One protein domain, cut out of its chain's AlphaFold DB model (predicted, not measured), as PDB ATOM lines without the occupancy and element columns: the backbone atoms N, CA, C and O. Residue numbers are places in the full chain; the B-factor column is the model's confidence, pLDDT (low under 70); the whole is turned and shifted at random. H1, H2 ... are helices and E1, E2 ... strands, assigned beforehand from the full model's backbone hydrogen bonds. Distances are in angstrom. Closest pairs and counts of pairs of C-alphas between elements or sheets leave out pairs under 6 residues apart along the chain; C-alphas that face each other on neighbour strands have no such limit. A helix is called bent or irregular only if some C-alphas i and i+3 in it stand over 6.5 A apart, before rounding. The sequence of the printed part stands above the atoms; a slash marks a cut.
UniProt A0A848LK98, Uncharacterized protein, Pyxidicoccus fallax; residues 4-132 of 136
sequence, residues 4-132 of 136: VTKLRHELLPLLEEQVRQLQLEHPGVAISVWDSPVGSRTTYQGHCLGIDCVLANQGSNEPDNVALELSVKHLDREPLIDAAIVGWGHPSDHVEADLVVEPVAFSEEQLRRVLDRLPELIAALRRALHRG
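What this domain is: This is residues 4 to 132 of the 136 residues of an uncharacterized protein of Pyxidicoccus fallax (UniProt A0A848LK98). Picture one arched sheet of five strands, E1 to E5, with helices over one face and the other face bare. H1 runs lengthwise over the E1 and E2 side, and H2 and H3, end to end, make a second row beside it, with H3 over E3 and E4. The printed part has 129 residues, in the order H1 E1 E2 E3 E4 E5 H2 H3; the strands are antiparallel, each beside the next, and the class is mixed, helices and strands. The whole is compact, radius of gyration of the C-alphas 14.6 A, and spans 42 by 28 by 22 A.

How they stand to each other: Begin with H1, residues 4 to 25, which lies over E1, residues 29 to 38, and E2, residues 46 to 55, at a height over the sheet of 9.2 A. It runs along the strands, at 4 degrees to E2 on the local plane; its closest C-alphas to E1 are those of Gln 23 and Ile 31, 6.3 A. E3, residues 65 to 73, E4, residues 80 to 88, and E5, residues 95 to 98, complete a meander, each strand the antiparallel neighbour of the one before, and each successive pair is a hairpin. Look for N 32 and O 52, 3.0 A, between E1 and E2; N 49 and O 70, 3.0 A, between E2 and E3; N 69 and O 85, 2.9 A, between E3 and E4; and N 86 and O 97, 2.9 A, between E4 and E5. H2, residues 108 to 116, is on the sheet, its closest C-alphas to E4 those of Val 114 and Ala 84, 7.3 A. H3, residues 118 to 131, lies over E3 and E4, on the same face as H1, at a height of 8.2 A; the C-alphas of Leu 121 and Val 86 are its closest to E4, 6.1 A. H1 and H3 are close but not clearly touching, 7.7 A between the C-alphas of Leu 22 and Arg 126. Every O i to N i+4 pair is within hydrogen-bond range in H2 and H3, and 16 of 18 in H1.

Where its parts are: Find C-alpha 4 at (34.903, -23.429, -52.236); from there H1 runs 29.9 A, with a kink of 41 degrees near residue 11, and is only just irregular, C-alphas 10 and 13 being 7.0 A apart. E1, 25.2 A, bends by 58 degrees at residue 35; E2, 27.0 A, by 55 degrees at residue 50; E3, 23.2 A, by 59 degrees at residue 68. E4 is 23.0 A and E5 7.0 A long. H2 is 11.9 A long; H3, 20.1 A, ends at C-alpha 131, (49.048, 1.315, -36.105).

The domain as a whole: The farthest C-alphas, of Asn 57 and Arg 77, are 42.6 A apart. The printed part has no cut, and no link is long. Mean pLDDT of the printed part is 93.8; look to residues 43 to 44 for values under 70.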
ATOM      1  N   VAL A   4      33.513 -23.910 -52.271       94.81
ATOM      2  CA  VAL A   4      34.903 -23.429 -52.236       94.81
ATOM      3  C   VAL A   4      35.275 -22.800 -53.571       94.81
ATOM      4  O   VAL A   4      35.835 -21.706 -53.605       94.81
ATOM      5  N   THR A   5      34.914 -23.439 -54.684       95.00
ATOM      6  CA  THR A   5      35.174 -22.880 -56.015       95.00
ATOM      7  C   THR A   5      34.417 -21.563 -56.235       95.00
ATOM      8  O   THR A   5      34.997 -20.622 -56.774       95.00
ATOM      9  N   LYS A   6      33.163 -21.442 -55.767       94.56
ATOM     10  CA  LYS A   6      32.401 -20.176 -55.812       94.56
ATOM     11  C   LYS A   6      33.087 -19.093 -54.994       94.56
ATOM     12  O   LYS A   6      33.281 -17.990 -55.492       94.56
ATOM     13  N   LEU A   7      33.472 -19.418 -53.766       95.06
ATOM     14  CA  LEU A   7      34.129 -18.487 -52.866       95.06
ATOM     15  C   LEU A   7      35.451 -17.971 -53.455       95.06
ATOM     16  O   LEU A   7      35.659 -16.764 -53.519       95.06
ATOM     17  N   ARG A   8      36.294 -18.869 -53.977       96.56
ATOM     18  CA  ARG A   8      37.545 -18.513 -54.664       96.56
ATOM     19  C   ARG A   8      37.311 -17.616 -55.873       96.56
ATOM     20  O   ARG A   8      37.994 -16.607 -56.016       96.56
ATOM     21  N   HIS A   9      36.347 -17.974 -56.721       96.81
ATOM     22  CA  HIS A   9      36.027 -17.224 -57.934       96.81
ATOM     23  C   HIS A   9      35.630 -15.773 -57.629       96.81
ATOM     24  O   HIS A   9      36.050 -14.862 -58.335       96.81
ATOM     25  N   GLU A  10      34.824 -15.557 -56.588       96.19
ATOM     26  CA  GLU A  10      34.333 -14.221 -56.233       96.19
ATOM     27  C   GLU A  10      35.352 -13.408 -55.419       96.19
ATOM     28  O   GLU A  10      35.428 -12.192 -55.576       96.19
ATOM     29  N   LEU A  11      36.134 -14.055 -54.544       96.00
ATOM     30  CA  LEU A  11      36.955 -13.356 -53.554       96.00
ATOM     31  C   LEU A  11      38.430 -13.209 -53.955       96.00
ATOM     32  O   LEU A  11      38.994 -12.139 -53.730       96.00
ATOM     33  N   LEU A  12      39.069 -14.216 -54.567       96.81
ATOM     34  CA  LEU A  12      40.514 -14.156 -54.857       96.81
ATOM     35  C   LEU A  12      40.914 -12.941 -55.710       96.81
ATOM     36  O   LEU A  12      41.840 -12.242 -55.302       96.81
ATOM     37  N   PRO A  13      40.214 -12.599 -56.814       97.25
ATOM     38  CA  PRO A  13      40.588 -11.430 -57.613       97.25
ATOM     39  C   PRO A  13      40.528 -10.117 -56.818       97.25
ATOM     40  O   PRO A  13      41.337  -9.214 -57.040       97.25
ATOM     41  N   LEU A  14      39.581 -10.010 -55.876       96.81
ATOM     42  CA  LEU A  14      39.439  -8.842 -55.006       96.81
ATOM     43  C   LEU A  14      40.598  -8.762 -54.010       96.81
ATOM     44  O   LEU A  14      41.176  -7.691 -53.835       96.81
ATOM     45  N   LEU A  15      40.960  -9.886 -53.382       97.88
ATOM     46  CA  LEU A  15      42.070  -9.940 -52.429       97.88
ATOM     47  C   LEU A  15      43.414  -9.669 -53.109       97.88
ATOM     48  O   LEU A  15      44.202  -8.888 -52.588       97.88
ATOM     49  N   GLU A  16      43.662 -10.250 -54.282       98.12
ATOM     50  CA  GLU A  16      44.894 -10.031 -55.048       98.12
ATOM     51  C   GLU A  16      45.084  -8.560 -55.426       98.12
ATOM     52  O   GLU A  16      46.194  -8.033 -55.331       98.12
ATOM     53  N   GLU A  17      44.009  -7.874 -55.826       97.75
ATOM     54  CA  GLU A  17      44.063  -6.433 -56.071       97.75
ATOM     55  C   GLU A  17      44.391  -5.661 -54.791       97.75
ATOM     56  O   GLU A  17      45.265  -4.794 -54.811       97.75
ATOM     57  N   GLN A  18      43.758  -5.989 -53.661       98.06
ATOM     58  CA  GLN A  18      44.058  -5.305 -52.402       98.06
ATOM     59  C   GLN A  18      45.483  -5.578 -51.911       98.06
ATOM     60  O   GLN A  18      46.134  -4.648 -51.448       98.06
ATOM     61  N   VAL A  19      46.010  -6.795 -52.066       98.00
ATOM     62  CA  VAL A  19      47.404  -7.116 -51.721       98.00
ATOM     63  C   VAL A  19      48.376  -6.249 -52.513       98.00
ATOM     64  O   VAL A  19      49.288  -5.686 -51.912       98.00
ATOM     65  N   ARG A  20      48.160  -6.065 -53.824       97.81
ATOM     66  CA  ARG A  20      49.001  -5.165 -54.636       97.81
ATOM     67  C   ARG A  20      49.025  -3.745 -54.069       97.81
ATOM     68  O   ARG A  20      50.098  -3.158 -53.962       97.81
ATOM     69  N   GLN A  21      47.867  -3.203 -53.688       97.50
ATOM     70  CA  GLN A  21      47.782  -1.856 -53.113       97.50
ATOM     71  C   GLN A  21      48.449  -1.781 -51.732       97.50
ATOM     72  O   GLN A  21      49.265  -0.899 -51.480       97.50
ATOM     73  N   LEU A  22      48.172  -2.746 -50.855       97.44
ATOM     74  CA  LEU A  22      48.727  -2.787 -49.503       97.44
ATOM     75  C   LEU A  22      50.255  -2.932 -49.504       97.44
ATOM     76  O   LEU A  22      50.922  -2.299 -48.692       97.44
ATOM     77  N   GLN A  23      50.826  -3.709 -50.428       97.50
ATOM     78  CA  GLN A  23      52.281  -3.837 -50.578       97.50
ATOM     79  C   GLN A  23      52.948  -2.508 -50.968       97.50
ATOM     80  O   GLN A  23      54.066  -2.234 -50.531       97.50
ATOM     81  N   LEU A  24      52.269  -1.665 -51.756       96.88
ATOM     82  CA  LEU A  24      52.745  -0.317 -52.089       96.88
ATOM     83  C   LEU A  24      52.634   0.635 -50.889       96.88
ATOM     84  O   LEU A  24      53.528   1.447 -50.662       96.88
ATOM     85  N   GLU A  25      51.547   0.528 -50.122       96.69
ATOM     86  CA  GLU A  25      51.283   1.344 -48.930       96.69
ATOM     87  C   GLU A  25      52.213   0.978 -47.748       96.69
ATOM     88  O   GLU A  25      52.574   1.845 -46.951       96.69
ATOM     89  N   HIS A  26      52.635  -0.289 -47.646       95.81
ATOM     90  CA  HIS A  26      53.364  -0.847 -46.501       95.81
ATOM     91  C   HIS A  26      54.592  -1.687 -46.923       95.81
ATOM     92  O   HIS A  26      54.633  -2.893 -46.674       95.81
ATOM     93  N   PRO A  27      55.655  -1.081 -47.490       93.19
ATOM     94  CA  PRO A  27      56.803  -1.813 -48.047       93.19
ATOM     95  C   PRO A  27      57.635  -2.614 -47.023       93.19
ATOM     96  O   PRO A  27      58.485  -3.410 -47.413       93.19
ATOM     97  N   GLY A  28      57.430  -2.394 -45.720       92.25
ATOM     98  CA  GLY A  28      58.098  -3.125 -44.635       92.25
ATOM     99  C   GLY A  28      57.310  -4.318 -44.081       92.25
ATOM    100  O   GLY A  28      57.761  -4.931 -43.116       92.25
ATOM    101  N   VAL A  29      56.137  -4.620 -44.643       96.69
ATOM    102  CA  VAL A  29      55.248  -5.702 -44.198       96.69
ATOM    103  C   VAL A  29      55.220  -6.784 -45.271       96.69
ATOM    104  O   VAL A  29      55.085  -6.487 -46.459       96.69
ATOM    105  N   ALA A  30      55.337  -8.049 -44.871       97.38
ATOM    106  CA  ALA A  30      55.150  -9.163 -45.792       97.38
ATOM    107  C   ALA A  30      53.650  -9.447 -45.924       97.38
ATOM    108  O   ALA A  30      53.019  -9.906 -44.979       97.38
ATOM    109  N   ILE A  31      53.082  -9.134 -47.089       98.38
ATOM    110  CA  ILE A  31      51.639  -9.218 -47.343       98.38
ATOM    111  C   ILE A  31      51.379 -10.235 -48.449       98.38
ATOM    112  O   ILE A  31      51.959 -10.121 -49.534       98.38
ATOM    113  N   SER A  32      50.506 -11.207 -48.197       98.00
ATOM    114  CA  SER A  32      50.163 -12.264 -49.152       98.00
ATOM    115  C   SER A  32      48.693 -12.665 -49.063       98.00
ATOM    116  O   SER A  32      48.039 -12.496 -48.036       98.00
ATOM    117  N   VAL A  33      48.166 -13.205 -50.165       98.06
ATOM    118  CA  VAL A  33      46.901 -13.948 -50.143       98.06
ATOM    119  C   VAL A  33      47.194 -15.372 -49.691       98.06
ATOM    120  O   VAL A  33      48.174 -15.976 -50.132       98.06
ATOM    121  N   TRP A  34      46.322 -15.921 -48.858       96.12
ATOM    122  CA  TRP A  34      46.352 -17.324 -48.474       96.12
ATOM    123  C   TRP A  34      44.998 -17.979 -48.745       96.12
ATOM    124  O   TRP A  34      43.959 -17.321 -48.791       96.12
ATOM    125  N   ASP A  35      45.031 -19.287 -48.982       96.25
ATOM    126  CA  ASP A  35      43.896 -20.104 -49.403       96.25
ATOM    127  C   ASP A  35      44.158 -21.531 -48.908       96.25
ATOM    128  O   ASP A  35      45.073 -22.201 -49.396       96.25
ATOM    129  N   SER A  36      43.413 -21.980 -47.896       93.62
ATOM    130  CA  SER A  36      43.711 -23.234 -47.210       93.62
ATOM    131  C   SER A  36      42.452 -23.974 -46.751       93.62
ATOM    132  O   SER A  36      41.525 -23.360 -46.216       93.62
ATOM    133  N   PRO A  37      42.406 -25.312 -46.893       91.94
ATOM    134  CA  PRO A  37      41.407 -26.115 -46.206       91.94
ATOM    135  C   PRO A  37      41.667 -26.101 -44.692       91.94
ATOM    136  O   PRO A  37      42.807 -26.224 -44.237       91.94
ATOM    137  N   VAL A  38      40.596 -26.050 -43.903       87.00
ATOM    138  CA  VAL A  38      40.641 -26.165 -42.438       87.00
ATOM    139  C   VAL A  38      39.816 -27.341 -41.953       87.00
ATOM    140  O   VAL A  38      38.851 -27.765 -42.584       87.00
ATOM    141  N   GLY A  39      40.238 -27.918 -40.829       81.50
ATOM    142  CA  GLY A  39      39.503 -29.012 -40.201       81.50
ATOM    143  C   GLY A  39      39.454 -30.301 -41.026       81.50
ATOM    144  O   GLY A  39      38.624 -31.154 -40.725       81.50
ATOM    145  N   SER A  40      40.358 -30.499 -41.997       72.62
ATOM    146  CA  SER A  40      40.379 -31.665 -42.905       72.62
ATOM    147  C   SER A  40      40.480 -33.024 -42.198       72.62
ATOM    148  O   SER A  40      40.105 -34.052 -42.760       72.62
ATOM    149  N   ARG A  41      40.935 -33.037 -40.939       75.44
ATOM    150  CA  ARG A  41      41.007 -34.217 -40.057       75.44
ATOM    151  C   ARG A  41      39.835 -34.339 -39.074       75.44
ATOM    152  O   ARG A  41      39.866 -35.193 -38.195       75.44
ATOM    153  N   THR A  42      38.834 -33.475 -39.181       73.25
ATOM    154  CA  THR A  42      37.670 -33.405 -38.288       73.25
ATOM    155  C   THR A  42      36.377 -33.480 -39.098       73.25
ATOM    156  O   THR A  42      36.392 -33.368 -40.318       73.25
ATOM    157  N   THR A  43      35.234 -33.621 -38.435       66.25
ATOM    158  CA  THR A  43      33.916 -33.479 -39.081       66.25
ATOM    159  C   THR A  43      33.582 -32.027 -39.447       66.25
ATOM    160  O   THR A  43      32.547 -31.760 -40.039       66.25
ATOM    161  N   TYR A  44      34.432 -31.065 -39.078       65.94
ATOM    162  CA  TYR A  44      34.264 -29.645 -39.371       65.94
ATOM    163  C   TYR A  44      35.090 -29.274 -40.603       65.94
ATOM    164  O   TYR A  44      36.015 -28.470 -40.531       65.94
ATOM    165  N   GLN A  45      34.771 -29.914 -41.733       87.00
ATOM    166  CA  GLN A  45      35.417 -29.650 -43.021       87.00
ATOM    167  C   GLN A  45      35.108 -28.212 -43.443       87.00
ATOM    168  O   GLN A  45      33.941 -27.848 -43.624       87.00
ATOM    169  N   GLY A  46      36.142 -27.390 -43.566       93.56
ATOM    170  CA  GLY A  46      36.013 -25.985 -43.903       93.56
ATOM    171  C   GLY A  46      37.107 -25.515 -44.842       93.56
ATOM    172  O   GLY A  46      38.012 -26.258 -45.228       93.56
ATOM    173  N   HIS A  47      36.997 -24.256 -45.219       95.50
ATOM    174  CA  HIS A  47      37.931 -23.596 -46.104       95.50
ATOM    175  C   HIS A  47      38.024 -22.141 -45.704       95.50
ATOM    176  O   HIS A  47      36.997 -21.501 -45.489       95.50
ATOM    177  N   CYS A  48      39.233 -21.615 -45.628       94.69
ATOM    178  CA  CYS A  48      39.440 -20.207 -45.375       94.69
ATOM    179  C   CYS A  48      40.420 -19.619 -46.386       94.69
ATOM    180  O   CYS A  48      41.263 -20.310 -46.968       94.69
ATOM    181  N   LEU A  49      40.222 -18.342 -46.668       96.44
ATOM    182  CA  LEU A  49      41.050 -17.562 -47.562       96.44
ATOM    183  C   LEU A  49      41.026 -16.111 -47.110       96.44
ATOM    184  O   LEU A  49      40.057 -15.642 -46.507       96.44
ATOM    185  N   GLY A  50      42.091 -15.396 -47.414       97.88
ATOM    186  CA  GLY A  50      42.289 -14.105 -46.799       97.88
ATOM    187  C   GLY A  50      43.569 -13.423 -47.219       97.88
ATOM    188  O   GLY A  50      44.268 -13.870 -48.129       97.88
ATOM    189  N   ILE A  51      43.858 -12.324 -46.536       98.62
ATOM    190  CA  ILE A  51      45.129 -11.615 -46.627       98.62
ATOM    191  C   ILE A  51      45.830 -11.803 -45.293       98.62
ATOM    192  O   ILE A  51      45.240 -11.515 -44.256       98.62
ATOM    193  N   ASP A  52      47.074 -12.262 -45.321       98.12
ATOM    194  CA  ASP A  52      47.945 -12.294 -44.152       98.12
ATOM    195  C   ASP A  52      48.984 -11.183 -44.287       98.12
ATOM    196  O   ASP A  52      49.523 -10.946 -45.373       98.12
ATOM    197  N   CYS A  53      49.212 -10.452 -43.201       98.12
ATOM    198  CA  CYS A  53      50.168  -9.357 -43.145       98.12
ATOM    199  C   CYS A  53      51.105  -9.566 -41.961       98.12
ATOM    200  O   CYS A  53      50.734  -9.306 -40.816       98.12
ATOM    201  N   VAL A  54      52.333  -9.988 -42.252       96.81
ATOM    202  CA  VAL A  54      53.364 -10.272 -41.254       96.81
ATOM    203  C   VAL A  54      54.251  -9.044 -41.054       96.81
ATOM    204  O   VAL A  54      54.868  -8.523 -41.990       96.81
ATOM    205  N   LEU A  55      54.305  -8.579 -39.812       93.81
ATOM    206  CA  LEU A  55      55.044  -7.408 -39.360       93.81
ATOM    207  C   LEU A  55      56.459  -7.824 -38.948       93.81
ATOM    208  O   LEU A  55      56.655  -8.767 -38.184       93.81
ATOM    209  N   ALA A  56      57.468  -7.104 -39.429       87.25
ATOM    210  CA  ALA A  56      58.849  -7.375 -39.048       87.25
ATOM    211  C   ALA A  56      59.150  -6.927 -37.604       87.25
ATOM    212  O   ALA A  56      58.643  -5.907 -37.141       87.25
ATOM    213  N   ASN A  57      60.089  -7.624 -36.952       76.62
ATOM    214  CA  ASN A  57      60.732  -7.219 -35.692       76.62
ATOM    215  C   ASN A  57      59.813  -7.099 -34.461       76.62
ATOM    216  O   ASN A  57      60.123  -6.322 -33.558       76.62
ATOM    217  N   GLN A  58      58.723  -7.862 -34.401       77.81
ATOM    218  CA  GLN A  58      57.887  -7.927 -33.198       77.81
ATOM    219  C   GLN A  58      58.600  -8.703 -32.081       77.81
ATOM    220  O   GLN A  58      59.353  -9.650 -32.339       77.81
ATOM    221  N   GLY A  59      58.404  -8.280 -30.831       76.62
ATOM    222  CA  GLY A  59      58.918  -9.001 -29.670       76.62
ATOM    223  C   GLY A  59      58.269 -10.381 -29.527       76.62
ATOM    224  O   GLY A  59      57.177 -10.627 -30.023       76.62
ATOM    225  N   SER A  60      58.892 -11.291 -28.771       75.38
ATOM    226  CA  SER A  60      58.387 -12.668 -28.586       75.38
ATOM    227  C   SER A  60      57.015 -12.780 -27.899       75.38
ATOM    228  O   SER A  60      56.517 -13.888 -27.730       75.38
ATOM    229  N   ASN A  61      56.446 -11.668 -27.432       81.94
ATOM    230  CA  ASN A  61      55.149 -11.596 -26.757       81.94
ATOM    231  C   ASN A  61      54.229 -10.541 -27.399       81.94
ATOM    232  O   ASN A  61      53.330 -10.011 -26.748       81.94
ATOM    233  N   GLU A  62      54.494 -10.200 -28.656       85.12
ATOM    234  CA  GLU A  62      53.684  -9.310 -29.481       85.12
ATOM    235  C   GLU A  62      53.198 -10.102 -30.697       85.12
ATOM    236  O   GLU A  62      53.930 -10.966 -31.183       85.12
ATOM    237  N   PRO A  63      51.971  -9.856 -31.183       87.69
ATOM    238  CA  PRO A  63      51.506 -10.522 -32.386       87.69
ATOM    239  C   PRO A  63      52.330 -10.075 -33.587       87.69
ATOM    240  O   PRO A  63      52.530  -8.879 -33.813       87.69
ATOM    241  N   ASP A  64      52.786 -11.049 -34.365       92.19
ATOM    242  CA  ASP A  64      53.596 -10.836 -35.558       92.19
ATOM    243  C   ASP A  64      52.768 -10.689 -36.833       92.19
ATOM    244  O   ASP A  64      53.313 -10.290 -37.861       92.19
ATOM    245  N   ASN A  65      51.455 -10.914 -36.772       95.81
ATOM    246  CA  ASN A  65      50.578 -10.727 -37.913       95.81
ATOM    247  C   ASN A  65      49.214 -10.104 -37.575       95.81
ATOM    248  O   ASN A  65      48.691 -10.186 -36.459       95.81
ATOM    249  N   VAL A  66      48.633  -9.489 -38.602       97.75
ATOM    250  CA  VAL A  66      47.216  -9.134 -38.680       97.75
ATOM    251  C   VAL A  66      46.670  -9.691 -39.988       97.75
ATOM    252  O   VAL A  66      47.280  -9.515 -41.043       97.75
ATOM    253  N   ALA A  67      45.529 -10.367 -39.931       98.06
ATOM    254  CA  ALA A  67      44.952 -11.037 -41.085       98.06
ATOM    255  C   ALA A  67      43.512 -10.589 -41.324       98.06
ATOM    256  O   ALA A  67      42.763 -10.344 -40.379       98.06
ATOM    257  N   LEU A  68      43.131 -10.506 -42.597       98.50
ATOM    258  CA  LEU A  68      41.739 -10.547 -43.033       98.50
ATOM    259  C   LEU A  68      41.420 -11.992 -43.389       98.50
ATOM    260  O   LEU A  68      42.118 -12.569 -44.218       98.50
ATOM    261  N   GLU A  69      40.357 -12.549 -42.827       97.50
ATOM    262  CA  GLU A  69      39.911 -13.915 -43.093       97.50
ATOM    263  C   GLU A  69      38.442 -13.930 -43.508       97.50
ATOM    264  O   GLU A  69      37.602 -13.306 -42.860       97.50
ATOM    265  N   LEU A  70      38.124 -14.692 -44.556       97.56
ATOM    266  CA  LEU A  70      36.782 -15.205 -44.793       97.56
ATOM    267  C   LEU A  70      36.836 -16.732 -44.765       97.56
ATOM    268  O   LEU A  70      37.615 -17.350 -45.497       97.56
ATOM    269  N   SER A  71      35.994 -17.344 -43.937       95.88
ATOM    270  CA  SER A  71      35.943 -18.793 -43.783       95.88
ATOM    271  C   SER A  71      34.544 -19.358 -43.980       95.88
ATOM    272  O   SER A  71      33.521 -18.743 -43.668       95.88
ATOM    273  N   VAL A  72      34.503 -20.567 -44.532       95.94
ATOM    274  CA  VAL A  72      33.312 -21.405 -44.623       95.94
ATOM    275  C   VAL A  72      33.561 -22.719 -43.901       95.94
ATOM    276  O   VAL A  72      34.669 -23.255 -43.922       95.94
ATOM    277  N   LYS A  73      32.520 -23.276 -43.290       94.50
ATOM    278  CA  LYS A  73      32.572 -24.573 -42.603       94.50
ATOM    279  C   LYS A  73      31.426 -25.476 -43.023       94.50
ATOM    280  O   LYS A  73      30.507 -25.041 -43.714       94.50
ATOM    281  N   HIS A  74      31.466 -26.721 -42.548       93.25
ATOM    282  CA  HIS A  74      30.441 -27.739 -42.795       93.25
ATOM    283  C   HIS A  74      30.266 -28.072 -44.288       93.25
ATOM    284  O   HIS A  74      29.152 -28.294 -44.759       93.25
ATOM    285  N   LEU A  75      31.375 -28.106 -45.035       92.25
ATOM    286  CA  LEU A  75      31.394 -28.349 -46.483       92.25
ATOM    287  C   LEU A  75      30.892 -29.743 -46.896       92.25
ATOM    288  O   LEU A  75      30.568 -29.959 -48.059       92.25
ATOM    289  N   ASP A  76      30.842 -30.684 -45.959       89.12
ATOM    290  CA  ASP A  76      30.312 -32.039 -46.127       89.12
ATOM    291  C   ASP A  76      28.790 -32.138 -45.918       89.12
ATOM    292  O   ASP A  76      28.194 -33.185 -46.181       89.12
ATOM    293  N   ARG A  77      28.152 -31.058 -45.452       88.44
ATOM    294  CA  ARG A  77      26.707 -30.954 -45.214       88.44
ATOM    295  C   ARG A  77      26.191 -29.601 -45.712       88.44
ATOM    296  O   ARG A  77      26.525 -29.201 -46.819       88.44
ATOM    297  N   GLU A  78      25.342 -28.924 -44.939       92.88
ATOM    298  CA  GLU A  78      24.902 -27.556 -45.210       92.88
ATOM    299  C   GLU A  78      26.026 -26.554 -44.880       92.88
ATOM    300  O   GLU A  78      26.329 -26.357 -43.695       92.88
ATOM    301  N   PRO A  79      26.666 -25.934 -45.893       94.94
ATOM    302  CA  PRO A  79      27.800 -25.056 -45.663       94.94
ATOM    303  C   PRO A  79      27.359 -23.755 -45.006       94.94
ATOM    304  O   PRO A  79      26.311 -23.197 -45.340       94.94
ATOM    305  N   LEU A  80      28.196 -23.239 -44.115       96.31
ATOM    306  CA  LEU A  80      27.982 -21.962 -43.444       96.31
ATOM    307  C   LEU A  80      29.133 -21.015 -43.774       96.31
ATOM    308  O   LEU A  80      30.278 -21.462 -43.833       96.31
ATOM    309  N   ILE A  81      28.840 -19.727 -43.944       96.88
ATOM    310  CA  ILE A  81      29.847 -18.670 -43.803       96.88
ATOM    311  C   ILE A  81      30.085 -18.528 -42.303       96.88
ATOM    312  O   ILE A  81      29.146 -18.244 -41.562       96.88
ATOM    313  N   ASP A  82      31.306 -18.814 -41.869       95.62
ATOM    314  CA  ASP A  82      31.670 -18.917 -40.457       95.62
ATOM    315  C   ASP A  82      32.272 -17.623 -39.925       95.62
ATOM    316  O   ASP A  82      31.889 -17.176 -38.851       95.62
ATOM    317  N   ALA A  83      33.166 -17.008 -40.698       95.88
ATOM    318  CA  ALA A  83      33.814 -15.762 -40.325       95.88
ATOM    319  C   ALA A  83      34.026 -14.858 -41.543       95.88
ATOM    320  O   ALA A  83      34.229 -15.326 -42.667       95.88
ATOM    321  N   ALA A  84      34.007 -13.552 -41.289       97.62
ATOM    322  CA  ALA A  84      34.521 -12.516 -42.176       97.62
ATOM    323  C   ALA A  84      35.115 -11.412 -41.292       97.62
ATOM    324  O   ALA A  84      34.411 -10.481 -40.889       97.62
ATOM    325  N   ILE A  85      36.387 -11.574 -40.930       97.94
ATOM    326  CA  ILE A  85      37.025 -10.847 -39.830       97.94
ATOM    327  C   ILE A  85      38.342 -10.199 -40.245       97.94
ATOM    328  O   ILE A  85      38.994 -10.627 -41.195       97.94
ATOM    329  N   VAL A  86      38.748  -9.183 -39.484       98.50
ATOM    330  CA  VAL A  86      40.143  -8.747 -39.385       98.50
ATOM    331  C   VAL A  86      40.595  -8.918 -37.946       98.50
ATOM    332  O   VAL A  86      39.964  -8.365 -37.043       98.50
ATOM    333  N   GLY A  87      41.687  -9.645 -37.727       97.44
ATOM    334  CA  GLY A  87      42.183  -9.950 -36.389       97.44
ATOM    335  C   GLY A  87      43.702 -10.019 -36.307       97.44
ATOM    336  O   GLY A  87      44.384 -10.301 -37.290       97.44
ATOM    337  N   TRP A  88      44.219  -9.738 -35.115       97.19
ATOM    338  CA  TRP A  88      45.614  -9.957 -34.752       97.19
ATOM    339  C   TRP A  88      45.825 -11.406 -34.349       97.19
ATOM    340  O   TRP A  88      44.986 -11.975 -33.651       97.19
ATOM    341  N   GLY A  89      46.963 -11.974 -34.739       93.56
ATOM    342  CA  GLY A  89      47.351 -13.298 -34.284       93.56
ATOM    343  C   GLY A  89      47.664 -13.367 -32.788       93.56
ATOM    344  O   GLY A  89      47.513 -12.411 -32.012       93.56
ATOM    345  N   HIS A  90      48.153 -14.533 -32.386       87.50
ATOM    346  CA  HIS A  90      48.603 -14.793 -31.025       87.50
ATOM    347  C   HIS A  90      49.780 -13.865 -30.649       87.50
ATOM    348  O   HIS A  90      50.631 -13.613 -31.497       87.50
ATOM    349  N   PRO A  91      49.888 -13.375 -29.397       90.00
ATOM    350  CA  PRO A  91      49.037 -13.661 -28.237       90.00
ATOM    351  C   PRO A  91      47.851 -12.712 -28.045       90.00
ATOM    352  O   PRO A  91      47.185 -12.783 -27.017       90.00
ATOM    353  N   SER A  92      47.615 -11.790 -28.977       90.19
ATOM    354  CA  SER A  92      46.582 -10.765 -28.815       90.19
ATOM    355  C   SER A  92      45.177 -11.331 -28.994       90.19
ATOM    356  O   SER A  92      44.289 -11.031 -28.198       90.19
ATOM    357  N   ASP A  93      44.976 -12.106 -30.067       90.38
ATOM    358  CA  ASP A  93      43.670 -12.608 -30.516       90.38
ATOM    359  C   ASP A  93      42.602 -11.493 -30.663       90.38
ATOM    360  O   ASP A  93      41.394 -11.740 -30.673       90.38
ATOM    361  N   HIS A  94      43.038 -10.230 -30.771       95.69
ATOM    362  CA  HIS A  94      42.161  -9.068 -30.869       95.69
ATOM    363  C   HIS A  94      41.510  -8.973 -32.250       95.69
ATOM    364  O   HIS A  94      42.202  -8.965 -33.269       95.69
ATOM    365  N   VAL A  95      40.192  -8.781 -32.275       96.94
ATOM    366  CA  VAL A  95      39.398  -8.598 -33.496       96.94
ATOM    367  C   VAL A  95      39.167  -7.108 -33.759       96.94
ATOM    368  O   VAL A  95      38.501  -6.428 -32.982       96.94
ATOM    369  N   GLU A  96      39.683  -6.605 -34.881       97.69
ATOM    370  CA  GLU A  96      39.497  -5.215 -35.329       97.69
ATOM    371  C   GLU A  96      38.120  -4.983 -35.955       97.69
ATOM    372  O   GLU A  96      37.568  -3.882 -35.879       97.69
ATOM    373  N   ALA A  97      37.603  -5.996 -36.650       97.81
ATOM    374  CA  ALA A  97      36.312  -5.958 -37.317       97.81
ATOM    375  C   ALA A  97      35.783  -7.375 -37.536       97.81
ATOM    376  O   ALA A  97      36.548  -8.279 -37.869       97.81
ATOM    377  N   ASP A  98      34.468  -7.530 -37.407       97.56
ATOM    378  CA  ASP A  98      33.752  -8.773 -37.666       97.56
ATOM    379  C   ASP A  98      32.419  -8.462 -38.356       97.56
ATOM    380  O   ASP A  98      31.597  -7.694 -37.843       97.56
ATOM    381  N   LEU A  99      32.225  -9.011 -39.556       96.94
ATOM    382  CA  LEU A  99      30.980  -8.873 -40.315       96.94
ATOM    383  C   LEU A  99      30.016 -10.047 -40.106       96.94
ATOM    384  O   LEU A  99      28.851  -9.928 -40.494       96.94
ATOM    385  N   VAL A 100      30.479 -11.160 -39.532       95.75
ATOM    386  CA  VAL A 100      29.736 -12.414 -39.349       95.75
ATOM    387  C   VAL A 100      29.864 -12.837 -37.885       95.75
ATOM    388  O   VAL A 100      30.589 -13.758 -37.537       95.75
ATOM    389  N   VAL A 101      29.105 -12.151 -37.027       90.00
ATOM    390  CA  VAL A 101      29.077 -12.407 -35.573       90.00
ATOM    391  C   VAL A 101      28.517 -13.799 -35.249       90.00
ATOM    392  O   VAL A 101      28.895 -14.419 -34.258       90.00
ATOM    393  N   GLU A 102      27.607 -14.298 -36.090       94.19
ATOM    394  CA  GLU A 102      27.072 -15.655 -36.012       94.19
ATOM    395  C   GLU A 102      27.132 -16.323 -37.392       94.19
ATOM    396  O   GLU A 102      26.832 -15.660 -38.392       94.19
ATOM    397  N   PRO A 103      27.464 -17.627 -37.473       95.00
ATOM    398  CA  PRO A 103      27.522 -18.333 -38.744       95.00
ATOM    399  C   PRO A 103      26.184 -18.308 -39.482       95.00
ATOM    400  O   PRO A 103      25.141 -18.640 -38.916       95.00
ATOM    401  N   VAL A 104      26.219 -17.994 -40.775       96.62
ATOM    402  CA  VAL A 104      25.022 -17.927 -41.626       96.62
ATOM    403  C   VAL A 104      25.060 -18.986 -42.716       96.62
ATOM    404  O   VAL A 104      26.128 -19.347 -43.208       96.62
ATOM    405  N   ALA A 105      23.887 -19.473 -43.125       96.94
ATOM    406  CA  ALA A 105      23.781 -20.417 -44.232       96.94
ATOM    407  C   ALA A 105      24.427 -19.843 -45.499       96.94
ATOM    408  O   ALA A 105      24.147 -18.708 -45.904       96.94
ATOM    409  N   PHE A 106      25.292 -20.635 -46.130       96.56
ATOM    410  CA  PHE A 106      25.931 -20.223 -47.365       96.56
ATOM    411  C   PHE A 106      24.883 -20.114 -48.475       96.56
ATOM    412  O   PHE A 106      24.197 -21.072 -48.825       96.56
ATOM    413  N   SER A 107      24.790 -18.931 -49.066       95.94
ATOM    414  CA  SER A 107      24.016 -18.669 -50.275       95.94
ATOM    415  C   SER A 107      24.690 -17.547 -51.052       95.94
ATOM    416  O   SER A 107      25.477 -16.783 -50.491       95.94
ATOM    417  N   GLU A 108      24.377 -17.418 -52.341       94.31
ATOM    418  CA  GLU A 108      24.939 -16.334 -53.157       94.31
ATOM    419  C   GLU A 108      24.558 -14.950 -52.621       94.31
ATOM    420  O   GLU A 108      25.375 -14.035 -52.653       94.31
ATOM    421  N   GLU A 109      23.349 -14.809 -52.075       96.56
ATOM    422  CA  GLU A 109      22.878 -13.571 -51.452       96.56
ATOM    423  C   GLU A 109      23.687 -13.226 -50.197       96.56
ATOM    424  O   GLU A 109      24.126 -12.086 -50.045       96.56
ATOM    425  N   GLN A 110      23.925 -14.201 -49.313       96.56
ATOM    426  CA  GLN A 110      24.715 -13.965 -48.101       96.56
ATOM    427  C   GLN A 110      26.183 -13.700 -48.429       96.56
ATOM    428  O   GLN A 110      26.772 -12.774 -47.875       96.56
ATOM    429  N   LEU A 111      26.758 -14.438 -49.383       96.25
ATOM    430  CA  LEU A 111      28.110 -14.164 -49.860       96.25
ATOM    431  C   LEU A 111      28.196 -12.748 -50.438       96.25
ATOM    432  O   LEU A 111      29.090 -11.995 -50.067       96.25
ATOM    433  N   ARG A 112      27.240 -12.344 -51.283       96.69
ATOM    434  CA  ARG A 112      27.202 -10.990 -51.848       96.69
ATOM    435  C   ARG A 112      27.124  -9.923 -50.756       96.69
ATOM    436  O   ARG A 112      27.889  -8.972 -50.825       96.69
ATOM    437  N   ARG A 113      26.294 -10.107 -49.725       96.62
ATOM    438  CA  ARG A 113      26.217  -9.184 -48.575       96.62
ATOM    439  C   ARG A 113      27.550  -9.024 -47.849       96.62
ATOM    440  O   ARG A 113      27.886  -7.912 -47.452       96.62
ATOM    441  N   VAL A 114      28.300 -10.111 -47.673       96.62
ATOM    442  CA  VAL A 114      29.644 -10.053 -47.078       96.62
ATOM    443  C   VAL A 114      30.607  -9.317 -48.012       96.62
ATOM    444  O   VAL A 114      31.321  -8.423 -47.566       96.62
ATOM    445  N   LEU A 115      30.591  -9.626 -49.313       96.19
ATOM    446  CA  LEU A 115      31.468  -8.989 -50.300       96.19
ATOM    447  C   LEU A 115      31.187  -7.491 -50.478       96.19
ATOM    448  O   LEU A 115      32.126  -6.710 -50.599       96.19
ATOM    449  N   ASP A 116      29.924  -7.068 -50.428       97.31
ATOM    450  CA  ASP A 116      29.538  -5.652 -50.494       97.31
ATOM    451  C   ASP A 116      30.098  -4.850 -49.305       97.31
ATOM    452  O   ASP A 116      30.332  -3.646 -49.410       97.31
ATOM    453  N   ARG A 117      30.367  -5.532 -48.185       97.81
ATOM    454  CA  ARG A 117      30.966  -4.971 -46.969       97.81
ATOM    455  C   ARG A 117      32.462  -5.261 -46.834       97.81
ATOM    456  O   ARG A 117      33.090  -4.769 -45.899       97.81
ATOM    457  N   LEU A 118      33.079  -5.969 -47.785       97.12
ATOM    458  CA  LEU A 118      34.526  -6.213 -47.814       97.12
ATOM    459  C   LEU A 118      35.365  -4.924 -47.675       97.12
ATOM    460  O   LEU A 118      36.372  -4.963 -46.964       97.12
ATOM    461  N   PRO A 119      34.975  -3.766 -48.254       97.75
ATOM    462  CA  PRO A 119      35.697  -2.514 -48.030       97.75
ATOM    463  C   PRO A 119      35.815  -2.105 -46.552       97.75
ATOM    464  O   PRO A 119      36.801  -1.468 -46.185       97.75
ATOM    465  N   GLU A 120      34.860  -2.482 -45.692       98.25
ATOM    466  CA  GLU A 120      34.923  -2.212 -44.248       98.25
ATOM    467  C   GLU A 120      36.062  -2.997 -43.584       98.25
ATOM    468  O   GLU A 120      36.836  -2.423 -42.811       98.25
ATOM    469  N   LEU A 121      36.212  -4.279 -43.941       98.44
ATOM    470  CA  LEU A 121      37.310  -5.128 -43.470       98.44
ATOM    471  C   LEU A 121      38.654  -4.624 -43.992       98.44
ATOM    472  O   LEU A 121      39.597  -4.465 -43.225       98.44
ATOM    473  N   ILE A 122      38.744  -4.276 -45.274       98.31
ATOM    474  CA  ILE A 122      39.978  -3.724 -45.844       98.31
ATOM    475  C   ILE A 122      40.369  -2.407 -45.155       98.31
ATOM    476  O   ILE A 122      41.545  -2.179 -44.863       98.31
ATOM    477  N   ALA A 123      39.401  -1.543 -44.844       98.25
ATOM    478  CA  ALA A 123      39.663  -0.327 -44.084       98.25
ATOM    479  C   ALA A 123      40.142  -0.631 -42.653       98.25
ATOM    480  O   ALA A 123      41.012   0.076 -42.146       98.25
ATOM    481  N   ALA A 124      39.603  -1.666 -41.999       98.44
ATOM    482  CA  ALA A 124      40.077  -2.123 -40.692       98.44
ATOM    483  C   ALA A 124      41.516  -2.654 -40.755       98.44
ATOM    484  O   ALA A 124      42.349  -2.222 -39.961       98.44
ATOM    485  N   LEU A 125      41.833  -3.483 -41.755       98.50
ATOM    486  CA  LEU A 125      43.180  -4.003 -41.987       98.50
ATOM    487  C   LEU A 125      44.190  -2.867 -42.195       98.50
ATOM    488  O   LEU A 125      45.213  -2.826 -41.517       98.50
ATOM    489  N   ARG A 126      43.871  -1.879 -43.043       98.06
ATOM    490  CA  ARG A 126      44.719  -0.688 -43.239       98.06
ATOM    491  C   ARG A 126      44.966   0.078 -41.939       98.06
ATOM    492  O   ARG A 126      46.097   0.474 -41.665       98.06
ATOM    493  N   ARG A 127      43.929   0.291 -41.117       97.62
ATOM    494  CA  ARG A 127      44.081   0.967 -39.813       97.62
ATOM    495  C   ARG A 127      44.991   0.180 -38.873       97.62
ATOM    496  O   ARG A 127      45.841   0.782 -38.219       97.62
ATOM    497  N   ALA A 128      44.830  -1.139 -38.823       97.06
ATOM    498  CA  ALA A 128      45.652  -2.019 -38.005       97.06
ATOM    499  C   ALA A 128      47.123  -1.993 -38.451       97.06
ATOM    500  O   ALA A 128      48.007  -1.780 -37.620       97.06
ATOM    501  N   LEU A 129      47.380  -2.087 -39.759       96.31
ATOM    502  CA  LEU A 129      48.723  -1.989 -40.340       96.31
ATOM    503  C   LEU A 129      49.377  -0.634 -40.091       96.31
ATOM    504  O   LEU A 129      50.550  -0.574 -39.735       96.31
ATOM    505  N   HIS A 130      48.621   0.456 -40.228       95.19
ATOM    506  CA  HIS A 130      49.124   1.794 -39.925       95.19
ATOM    507  C   HIS A 130      49.518   1.941 -38.450       95.19
ATOM    508  O   HIS A 130      50.499   2.609 -38.130       95.19
ATOM    509  N   ARG A 131      48.766   1.304 -37.544       94.38
ATOM    510  CA  ARG A 131      49.048   1.315 -36.105       94.38
ATOM    511  C   ARG A 131      50.197   0.376 -35.719       94.38
ATOM    512  O   ARG A 131      50.876   0.649 -34.734       94.38
ATOM    513  N   GLY A 132      50.396  -0.716 -36.459       93.19
ATOM    514  CA  GLY A 132      51.498  -1.673 -36.292       93.19
ATOM    515  C   GLY A 132      51.423  -2.561 -35.043       93.19
ATOM    516  O   GLY A 132      52.341  -3.340 -34.803       93.19
TER     517      GLY A 132